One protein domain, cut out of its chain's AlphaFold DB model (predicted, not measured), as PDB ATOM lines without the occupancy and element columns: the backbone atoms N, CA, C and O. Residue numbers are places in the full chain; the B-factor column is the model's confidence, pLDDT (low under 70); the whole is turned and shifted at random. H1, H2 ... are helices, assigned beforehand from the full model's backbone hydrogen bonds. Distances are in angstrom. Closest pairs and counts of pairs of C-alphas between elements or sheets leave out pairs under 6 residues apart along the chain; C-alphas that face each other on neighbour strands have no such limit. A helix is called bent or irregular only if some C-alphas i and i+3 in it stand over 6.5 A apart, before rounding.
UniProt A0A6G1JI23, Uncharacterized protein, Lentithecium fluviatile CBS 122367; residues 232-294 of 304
ATOM      1  N   GLU A 232    -150.695 479.406 -38.005       94.75
ATOM      2  CA  GLU A 232    -149.908 479.625 -36.786       94.75
ATOM      3  C   GLU A 232    -148.854 480.738 -36.952       94.75
ATOM      4  O   GLU A 232    -148.704 481.615 -36.097       94.75
ATOM      5  N   GLU A 233    -148.153 480.759 -38.089       95.44
ATOM      6  CA  GLU A 233    -147.177 481.806 -38.403       95.44
ATOM      7  C   GLU A 233    -147.850 483.176 -38.535       95.44
ATOM      8  O   GLU A 233    -147.287 484.184 -38.110       95.44
ATOM      9  N   ARG A 234    -149.052 483.232 -39.117       95.81
ATOM     10  CA  ARG A 234    -149.789 484.490 -39.296       95.81
ATOM     11  C   ARG A 234    -150.388 485.018 -38.003       95.81
ATOM     12  O   ARG A 234    -150.400 486.233 -37.827       95.81
ATOM     13  N   VAL A 235    -150.855 484.132 -37.125       95.94
ATOM     14  CA  VAL A 235    -151.265 484.478 -35.756       95.94
ATOM     15  C   VAL A 235    -150.085 485.125 -35.041       95.94
ATOM     16  O   VAL A 235    -150.198 486.249 -34.558       95.94
ATOM     17  N   TRP A 236    -148.911 484.487 -35.087       97.00
ATOM     18  CA  TRP A 236    -147.713 485.052 -34.473       97.00
ATOM     19  C   TRP A 236    -147.320 486.398 -35.092       97.00
ATOM     20  O   TRP A 236    -146.988 487.327 -34.357       97.00
ATOM     21  N   ILE A 237    -147.375 486.529 -36.425       96.81
ATOM     22  CA  ILE A 237    -147.110 487.804 -37.108       96.81
ATOM     23  C   ILE A 237    -148.044 488.876 -36.558       96.81
ATOM     24  O   ILE A 237    -147.548 489.897 -36.103       96.81
ATOM     25  N   ARG A 238    -149.361 488.639 -36.545       96.31
ATOM     26  CA  ARG A 238    -150.349 489.584 -36.009       96.31
ATOM     27  C   ARG A 238    -149.989 490.028 -34.590       96.31
ATOM     28  O   ARG A 238    -149.944 491.225 -34.337       96.31
ATOM     29  N   ASP A 239    -149.704 489.078 -33.703       96.31
ATOM     30  CA  ASP A 239    -149.463 489.347 -32.278       96.31
ATOM     31  C   ASP A 239    -148.173 490.143 -32.024       96.31
ATOM     32  O   ASP A 239    -148.016 490.772 -30.982       96.31
ATOM     33  N   ASN A 240    -147.244 490.136 -32.985       96.62
ATOM     34  CA  ASN A 240    -145.961 490.838 -32.901       96.62
ATOM     35  C   ASN A 240    -145.922 492.107 -33.773       96.62
ATOM     36  O   ASN A 240    -144.852 492.689 -33.995       96.62
ATOM     37  N   LEU A 241    -147.081 492.551 -34.267       95.88
ATOM     38  CA  LEU A 241    -147.254 493.828 -34.950       95.88
ATOM     39  C   LEU A 241    -148.024 494.817 -34.067       95.88
ATOM     40  O   LEU A 241    -148.959 494.464 -33.359       95.88
ATOM     41  N   ARG A 242    -147.673 496.095 -34.190       93.06
ATOM     42  CA  ARG A 242    -148.417 497.245 -33.679       93.06
ATOM     43  C   ARG A 242    -148.659 498.203 -34.837       93.06
ATOM     44  O   ARG A 242    -147.716 498.578 -35.533       93.06
ATOM     45  N   ASP A 243    -149.923 498.521 -35.103       87.00
ATOM     46  CA  ASP A 243    -150.339 499.382 -36.220       87.00
ATOM     47  C   ASP A 243    -149.776 498.924 -37.583       87.00
ATOM     48  O   ASP A 243    -149.339 499.718 -38.420       87.00
ATOM     49  N   GLY A 244    -149.729 497.603 -37.794       85.75
ATOM     50  CA  GLY A 244    -149.199 496.995 -39.019       85.75
ATOM     51  C   GLY A 244    -147.672 497.054 -39.158       85.75
ATOM     52  O   GLY A 244    -147.149 496.835 -40.251       85.75
ATOM     53  N   ARG A 245    -146.935 497.345 -38.078       91.06
ATOM     54  CA  ARG A 245    -145.464 497.389 -38.057       91.06
ATOM     55  C   ARG A 245    -144.891 496.521 -36.935       91.06
ATOM     56  O   ARG A 245    -145.529 496.405 -35.898       91.06
ATOM     57  N   PRO A 246    -143.698 495.926 -37.099       94.38
ATOM     58  CA  PRO A 246    -143.059 495.167 -36.027       94.38
ATOM     59  C   PRO A 246    -142.889 495.979 -34.743       94.38
ATOM     60  O   PRO A 246    -142.496 497.146 -34.795       94.38
ATOM     61  N   VAL A 247    -143.124 495.341 -33.594       88.19
ATOM     62  CA  VAL A 247    -142.743 495.886 -32.285       88.19
ATOM     63  C   VAL A 247    -141.217 495.781 -32.161       88.19
ATOM     64  O   VAL A 247    -140.688 494.769 -31.715       88.19
ATOM     65  N   GLY A 248    -140.498 496.787 -32.666       91.69
ATOM     66  CA  GLY A 248    -139.030 496.829 -32.704       91.69
ATOM     67  C   GLY A 248    -138.457 496.887 -34.121       91.69
ATOM     68  O   GLY A 248    -139.106 497.331 -35.073       91.69
ATOM     69  N   THR A 249    -137.204 496.465 -34.284       96.19
ATOM     70  CA  THR A 249    -136.561 496.464 -35.600       96.19
ATOM     71  C   THR A 249    -136.979 495.251 -36.432       96.19
ATOM     72  O   THR A 249    -137.231 494.157 -35.930       96.19
ATOM     73  N   TRP A 250    -136.963 495.399 -37.760       96.62
ATOM     74  CA  TRP A 250    -137.177 494.265 -38.669       96.62
ATOM     75  C   TRP A 250    -136.186 493.115 -38.447       96.62
ATOM     76  O   TRP A 250    -136.526 491.968 -38.720       96.62
ATOM     77  N   ALA A 251    -134.962 493.408 -38.004       97.06
ATOM     78  CA  ALA A 251    -133.959 492.382 -37.744       97.06
ATOM     79  C   ALA A 251    -134.348 491.519 -36.535       97.06
ATOM     80  O   ALA A 251    -134.295 490.293 -36.623       97.06
ATOM     81  N   GLU A 252    -134.800 492.148 -35.448       97.81
ATOM     82  CA  GLU A 252    -135.301 491.457 -34.254       97.81
ATOM     83  C   GLU A 252    -136.558 490.651 -34.570       97.81
ATOM     84  O   GLU A 252    -136.630 489.478 -34.216       97.81
ATOM     85  N   PHE A 253    -137.494 491.232 -35.325       97.81
ATOM     86  CA  PHE A 253    -138.717 490.548 -35.746       97.81
ATOM     87  C   PHE A 253    -138.423 489.286 -36.568       97.81
ATOM     88  O   PHE A 253    -138.959 488.218 -36.287       97.81
ATOM     89  N   VAL A 254    -137.527 489.382 -37.558       97.94
ATOM     90  CA  VAL A 254    -137.105 488.231 -38.377       97.94
ATOM     91  C   VAL A 254    -136.410 487.177 -37.518       97.94
ATOM     92  O   VAL A 254    -136.685 485.987 -37.667       97.94
ATOM     93  N   LYS A 255    -135.526 487.597 -36.603       97.94
ATOM     94  CA  LYS A 255    -134.820 486.691 -35.691       97.94
ATOM     95  C   LYS A 255    -135.799 485.947 -34.780       97.94
ATOM     96  O   LYS A 255    -135.688 484.731 -34.658       97.94
ATOM     97  N   ALA A 256    -136.759 486.652 -34.182       97.94
ATOM     98  CA  ALA A 256    -137.778 486.072 -33.314       97.94
ATOM     99  C   ALA A 256    -138.699 485.110 -34.082       97.94
ATOM    100  O   ALA A 256    -138.913 483.983 -33.634       97.94
ATOM    101  N   PHE A 257    -139.151 485.504 -35.279       97.94
ATOM    102  CA  PHE A 257    -139.956 484.650 -36.155       97.94
ATOM    103  C   PHE A 257    -139.219 483.345 -36.486       97.94
ATOM    104  O   PHE A 257    -139.740 482.251 -36.280       97.94
ATOM    105  N   ASN A 258    -137.975 483.445 -36.962       98.06
ATOM    106  CA  ASN A 258    -137.192 482.268 -37.332       98.06
ATOM    107  C   ASN A 258    -136.821 481.417 -36.116       98.06
ATOM    108  O   ASN A 258    -136.846 480.199 -36.224       98.06
ATOM    109  N   GLY A 259    -136.538 482.018 -34.958       97.56
ATOM    110  CA  GLY A 259    -136.320 481.271 -33.716       97.56
ATOM    111  C   GLY A 259    -137.543 480.446 -33.300       97.56
ATOM    112  O   GLY A 259    -137.398 479.365 -32.729       97.56
ATOM    113  N   ARG A 260    -138.752 480.917 -33.630       97.12
ATOM    114  CA  ARG A 260    -139.987 480.189 -33.341       97.12
ATOM    115  C   ARG A 260    -140.288 479.093 -34.355       97.12
ATOM    116  O   ARG A 260    -140.654 478.011 -33.909       97.12
ATOM    117  N   PHE A 261    -140.143 479.348 -35.655       97.50
ATOM    118  CA  PHE A 261    -140.677 478.457 -36.695       97.50
ATOM    119  C   PHE A 261    -139.629 477.681 -37.491       97.50
ATOM    120  O   PHE A 261    -139.907 476.556 -37.892       97.50
ATOM    121  N   ARG A 262    -138.434 478.236 -37.732       96.19
ATOM    122  CA  ARG A 262    -137.446 477.642 -38.650       96.19
ATOM    123  C   ARG A 262    -137.140 476.189 -38.272       96.19
ATOM    124  O   ARG A 262    -136.772 475.909 -37.136       96.19
ATOM    125  N   GLY A 263    -137.244 475.292 -39.250       94.19
ATOM    126  CA  GLY A 263    -136.956 473.865 -39.104       94.19
ATOM    127  C   GLY A 263    -138.008 473.075 -38.321       94.19
ATOM    128  O   GLY A 263    -137.859 471.867 -38.191       94.19
ATOM    129  N   LYS A 264    -139.068 473.716 -37.813       93.81
ATOM    130  CA  LYS A 264    -140.146 473.031 -37.093       93.81
ATOM    131  C   LYS A 264    -141.244 472.576 -38.045       93.81
ATOM    132  O   LYS A 264    -141.448 473.178 -39.097       93.81
ATOM    133  N   MET A 265    -141.976 471.541 -37.650       92.25
ATOM    134  CA  MET A 265    -143.214 471.122 -38.305       92.25
ATOM    135  C   MET A 265    -144.386 471.843 -37.635       92.25
ATOM    136  O   MET A 265    -144.765 471.500 -36.520       92.25
ATOM    137  N   SER A 266    -144.931 472.871 -38.286       87.38
ATOM    138  CA  SER A 266    -146.166 473.524 -37.824       87.38
ATOM    139  C   SER A 266    -147.397 472.751 -38.293       87.38
ATOM    140  O   SER A 266    -147.353 472.066 -39.318       87.38
ATOM    141  N   ALA A 267    -148.515 472.906 -37.585       84.25
ATOM    142  CA  ALA A 267    -149.784 472.299 -37.977       84.25
ATOM    143  C   ALA A 267    -150.169 472.696 -39.418       84.25
ATOM    144  O   ALA A 267    -150.119 473.871 -39.790       84.25
ATOM    145  N   GLY A 268    -150.511 471.700 -40.240       79.44
ATOM    146  CA  GLY A 268    -150.848 471.884 -41.657       79.44
ATOM    147  C   GLY A 268    -149.653 472.113 -42.596       79.44
ATOM    148  O   GLY A 268    -149.856 472.363 -43.783       79.44
ATOM    149  N   ALA A 269    -148.410 472.045 -42.107       83.62
ATOM    150  CA  ALA A 269    -147.226 472.098 -42.960       83.62
ATOM    151  C   ALA A 269    -146.852 470.700 -43.484       83.62
ATOM    152  O   ALA A 269    -146.742 469.753 -42.713       83.62
ATOM    153  N   VAL A 270    -146.606 470.602 -44.793       84.31
ATOM    154  CA  VAL A 270    -146.108 469.376 -45.451       84.31
ATOM    155  C   VAL A 270    -144.605 469.178 -45.211       84.31
ATOM    156  O   VAL A 270    -144.123 468.054 -45.167       84.31
ATOM    157  N   GLU A 271    -143.867 470.272 -45.017       89.06
ATOM    158  CA  GLU A 271    -142.411 470.286 -44.837       89.06
ATOM    159  C   GLU A 271    -142.010 471.184 -43.654       89.06
ATOM    160  O   GLU A 271    -142.756 472.121 -43.315       89.06
ATOM    161  N   PRO A 272    -140.813 470.973 -43.066       93.62
ATOM    162  CA  PRO A 272    -140.267 471.855 -42.041       93.62
ATOM    163  C   PRO A 272    -140.246 473.313 -42.501       93.62
ATOM    164  O   PRO A 272    -139.904 473.625 -43.646       93.62
ATOM    165  N   ARG A 273    -140.601 474.245 -41.609       93.81
ATOM    166  CA  ARG A 273    -140.734 475.653 -42.002       93.81
ATOM    167  C   ARG A 273    -139.379 476.227 -42.430       93.81
ATOM    168  O   ARG A 273    -138.404 476.130 -41.674       93.81
ATOM    169  N   PRO A 274    -139.292 476.878 -43.603       94.06
ATOM    170  CA  PRO A 274    -138.039 477.452 -44.064       94.06
ATOM    171  C   PRO A 274    -137.671 478.693 -43.249       94.06
ATOM    172  O   PRO A 274    -138.523 479.369 -42.670       94.06
ATOM    173  N   GLU A 275    -136.391 479.053 -43.282       95.75
ATOM    174  CA  GLU A 275    -135.955 480.355 -42.788       95.75
ATOM    175  C   GLU A 275    -136.578 481.480 -43.630       95.75
ATOM    176  O   GLU A 275    -136.492 481.498 -44.862       95.75
ATOM    177  N   ARG A 276    -137.210 482.450 -42.966       95.94
ATOM    178  CA  ARG A 276    -137.796 483.621 -43.619       95.94
ATOM    179  C   ARG A 276    -136.834 484.792 -43.583       95.94
ATOM    180  O   ARG A 276    -136.196 485.085 -42.580       95.94
ATOM    181  N   THR A 277    -136.775 485.517 -44.690       95.69
ATOM    182  CA  THR A 277    -135.980 486.743 -44.801       95.69
ATOM    183  C   THR A 277    -136.841 487.976 -44.529       95.69
ATOM    184  O   THR A 277    -138.066 487.933 -44.678       95.69
ATOM    185  N   LYS A 278    -136.206 489.115 -44.211       96.62
ATOM    186  CA  LYS A 278    -136.901 490.409 -44.077       96.62
ATOM    187  C   LYS A 278    -137.814 490.714 -45.278       96.62
ATOM    188  O   LYS A 278    -138.977 491.004 -45.029       96.62
ATOM    189  N   PRO A 279    -137.372 490.602 -46.551       94.69
ATOM    190  CA  PRO A 279    -138.251 490.846 -47.697       94.69
ATOM    191  C   PRO A 279    -139.445 489.890 -47.805       94.69
ATOM    192  O   PRO A 279    -140.442 490.252 -48.422       94.69
ATOM    193  N   SER A 280    -139.342 488.668 -47.269       94.62
ATOM    194  CA  SER A 280    -140.463 487.719 -47.233       94.62
ATOM    195  C   SER A 280    -141.522 488.188 -46.239       94.62
ATOM    196  O   SER A 280    -142.673 488.380 -46.619       94.62
ATOM    197  N   LEU A 281    -141.110 488.439 -44.992       96.19
ATOM    198  CA  LEU A 281    -142.018 488.863 -43.924       96.19
ATOM    199  C   LEU A 281    -142.601 490.251 -44.195       96.19
ATOM    200  O   LEU A 281    -143.801 490.443 -44.044       96.19
ATOM    201  N   SER A 282    -141.796 491.204 -44.675       96.12
ATOM    202  CA  SER A 282    -142.293 492.546 -44.990       96.12
ATOM    203  C   SER A 282    -143.356 492.536 -46.082       96.12
ATOM    204  O   SER A 282    -144.300 493.307 -45.995       96.12
ATOM    205  N   LYS A 283    -143.241 491.650 -47.079       95.06
ATOM    206  CA  LYS A 283    -144.259 491.501 -48.129       95.06
ATOM    207  C   LYS A 283    -145.541 490.846 -47.632       95.06
ATOM    208  O   LYS A 283    -146.603 491.193 -48.134       95.06
ATOM    209  N   GLU A 284    -145.455 489.908 -46.689       95.56
ATOM    210  CA  GLU A 284    -146.645 489.328 -46.051       95.56
ATOM    211  C   GLU A 284    -147.395 490.410 -45.263       95.56
ATOM    212  O   GLU A 284    -148.596 490.593 -45.449       95.56
ATOM    213  N   VAL A 285    -146.665 491.199 -44.465       95.62
ATOM    214  CA  VAL A 285    -147.231 492.315 -43.695       95.62
ATOM    215  C   VAL A 285    -147.783 493.413 -44.605       95.62
ATOM    216  O   VAL A 285    -148.870 493.907 -44.351       95.62
ATOM    217  N   GLU A 286    -147.095 493.774 -45.687       95.25
ATOM    218  CA  GLU A 286    -147.589 494.757 -46.663       95.25
ATOM    219  C   GLU A 286    -148.873 494.273 -47.348       95.25
ATOM    220  O   GLU A 286    -149.841 495.022 -47.464       95.25
ATOM    221  N   ARG A 287    -148.909 493.000 -47.764       93.44
ATOM    222  CA  ARG A 287    -150.061 492.406 -48.452       93.44
ATOM    223  C   ARG A 287    -151.301 492.343 -47.565       93.44
ATOM    224  O   ARG A 287    -152.397 492.599 -48.052       93.44
ATOM    225  N   PHE A 288    -151.135 491.972 -46.297       95.00
ATOM    226  CA  PHE A 288    -152.244 491.739 -45.369       95.00
ATOM    227  C   PHE A 288    -152.319 492.764 -44.237       95.00
ATOM    228  O   PHE A 288    -153.010 492.542 -43.246       95.00
ATOM    229  N   GLY A 289    -151.655 493.912 -44.388       92.38
ATOM    230  CA  GLY A 289    -151.533 494.916 -43.331       92.38
ATOM    231  C   GLY A 289    -152.880 495.389 -42.797       92.38
ATOM    232  O   GLY A 289    -153.024 495.553 -41.592       92.38
ATOM    233  N   GLN A 290    -153.888 495.497 -43.669       93.38
ATOM    234  CA  GLN A 290    -155.259 495.863 -43.291       93.38
ATOM    235  C   GLN A 290    -155.963 494.825 -42.402       93.38
ATOM    236  O   GLN A 290    -156.870 495.187 -41.658       93.38
ATOM    237  N   PHE A 291    -155.589 493.545 -42.493       93.88
ATOM    238  CA  PHE A 291    -156.110 492.493 -41.618       93.88
ATOM    239  C   PHE A 291    -155.400 492.554 -40.270       93.88
ATOM    240  O   PHE A 291    -156.050 492.667 -39.233       93.88
ATOM    241  N   TYR A 292    -154.066 492.577 -40.294       94.56
ATOM    242  CA  TYR A 292    -153.264 492.604 -39.075       94.56
ATOM    243  C   TYR A 292    -153.510 493.858 -38.234       94.56
ATOM    244  O   TYR A 292    -153.620 493.752 -37.018       94.56
ATOM    245  N   SER A 293    -153.690 495.027 -38.858       90.69
ATOM    246  CA  SER A 293    -154.027 496.267 -38.145       90.69
ATOM    247  C   SER A 293    -155.390 496.214 -37.447       90.69
ATOM    248  O   SER A 293    -155.643 497.012 -36.554       90.69
ATOM    249  N   LYS A 294    -156.274 495.295 -37.853       91.94
ATOM    250  CA  LYS A 294    -157.585 495.047 -37.233       91.94
ATOM    251  C   LYS A 294    -157.563 493.875 -36.246       91.94
ATOM    252  O   LYS A 294    -158.619 493.452 -35.793       91.94
TER     253      LYS A 294
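Overview. This is residues 232 to 294 of the 304 residues of an uncharacterized protein of Lentithecium fluviatile CBS 122367 (UniProt A0A6G1JI23). Three helices make a small body: H1 and H2 form a hairpin, running opposite ways, and H3 spans from the beginning of H2, where its first residues, 278 to 281, meet H2 at a corner, to the end of H1, where its last residue, Tyr 292, comes close to Arg 238, while a long loop of residues 262 to 277 swings out from the end of H2 and comes back to the start of H3. That loop makes one end of the longest axis, and the link of residues 240 to 249 makes the other. The printed part has 63 residues with three named helices, in the order H1, H2, H3, and no named strand; the class is all helix. It is compact, with a radius of gyration of the C-alphas of 11.3 A, and spans 31 by 22 by 17 A.

Arrangement. H1, residues 232 to 239, and H2, residues 250 to 261, form a helical hairpin and run opposite ways. They only just touch, with 3 pairs of C-alphas within 8 A, and H2 touches H1 with residues 257 to 261 alone; the closest C-alphas, those of Glu 233 and Phe 261, are 7.5 A apart. Their lines stand at a steep tilt of 36 degrees, only just beyond shallow. H3, residues 278 to 292, touches H2 with residues 278 to 281 alone, against residues 250 to 254 of H2; the closest C-alphas, those of Val 254 and Lys 278, are 6.1 A apart. H2 and H3 are about perpendicular, at 88 degrees. H1 and H3 are close but not clearly touching: their closest C-alphas, those of Arg 238 and Tyr 292, are 5.2 A apart. These two run the same way at a steep tilt of 69.7 degrees, only just short of about perpendicular. In H1 and H2 every O i to N i+4 pair is within hydrogen-bond range; in H3 it is 9 of 11.

Along the chain. H1 begins at C-alpha 232 (-149.908, 479.625, -36.786) and measures 10.7 A from first to last C-alpha. Between H1 and H2, residues 241 to 242 pair with residues 245 to 246, antiparallel. H2 begins at C-alpha 250 (-137.177, 494.265, -38.669) and measures 16.3 A. H3 measures 17.3 A and ends at C-alpha 292 (-153.264, 492.604, -39.075); it is irregular, with C-alphas 287 and 290 8.1 A apart.

Size, cuts and confidence. The C-alphas farthest apart in the domain, those of Asp 243 and Val 270, are 31.7 A apart. The printed part has no cut. The link from H1 to H2 is short, with 10 residues, and the link from H2 to H3 is long, with 16. The mean pLDDT of the printed part is 93.9, and no printed residue is under 70.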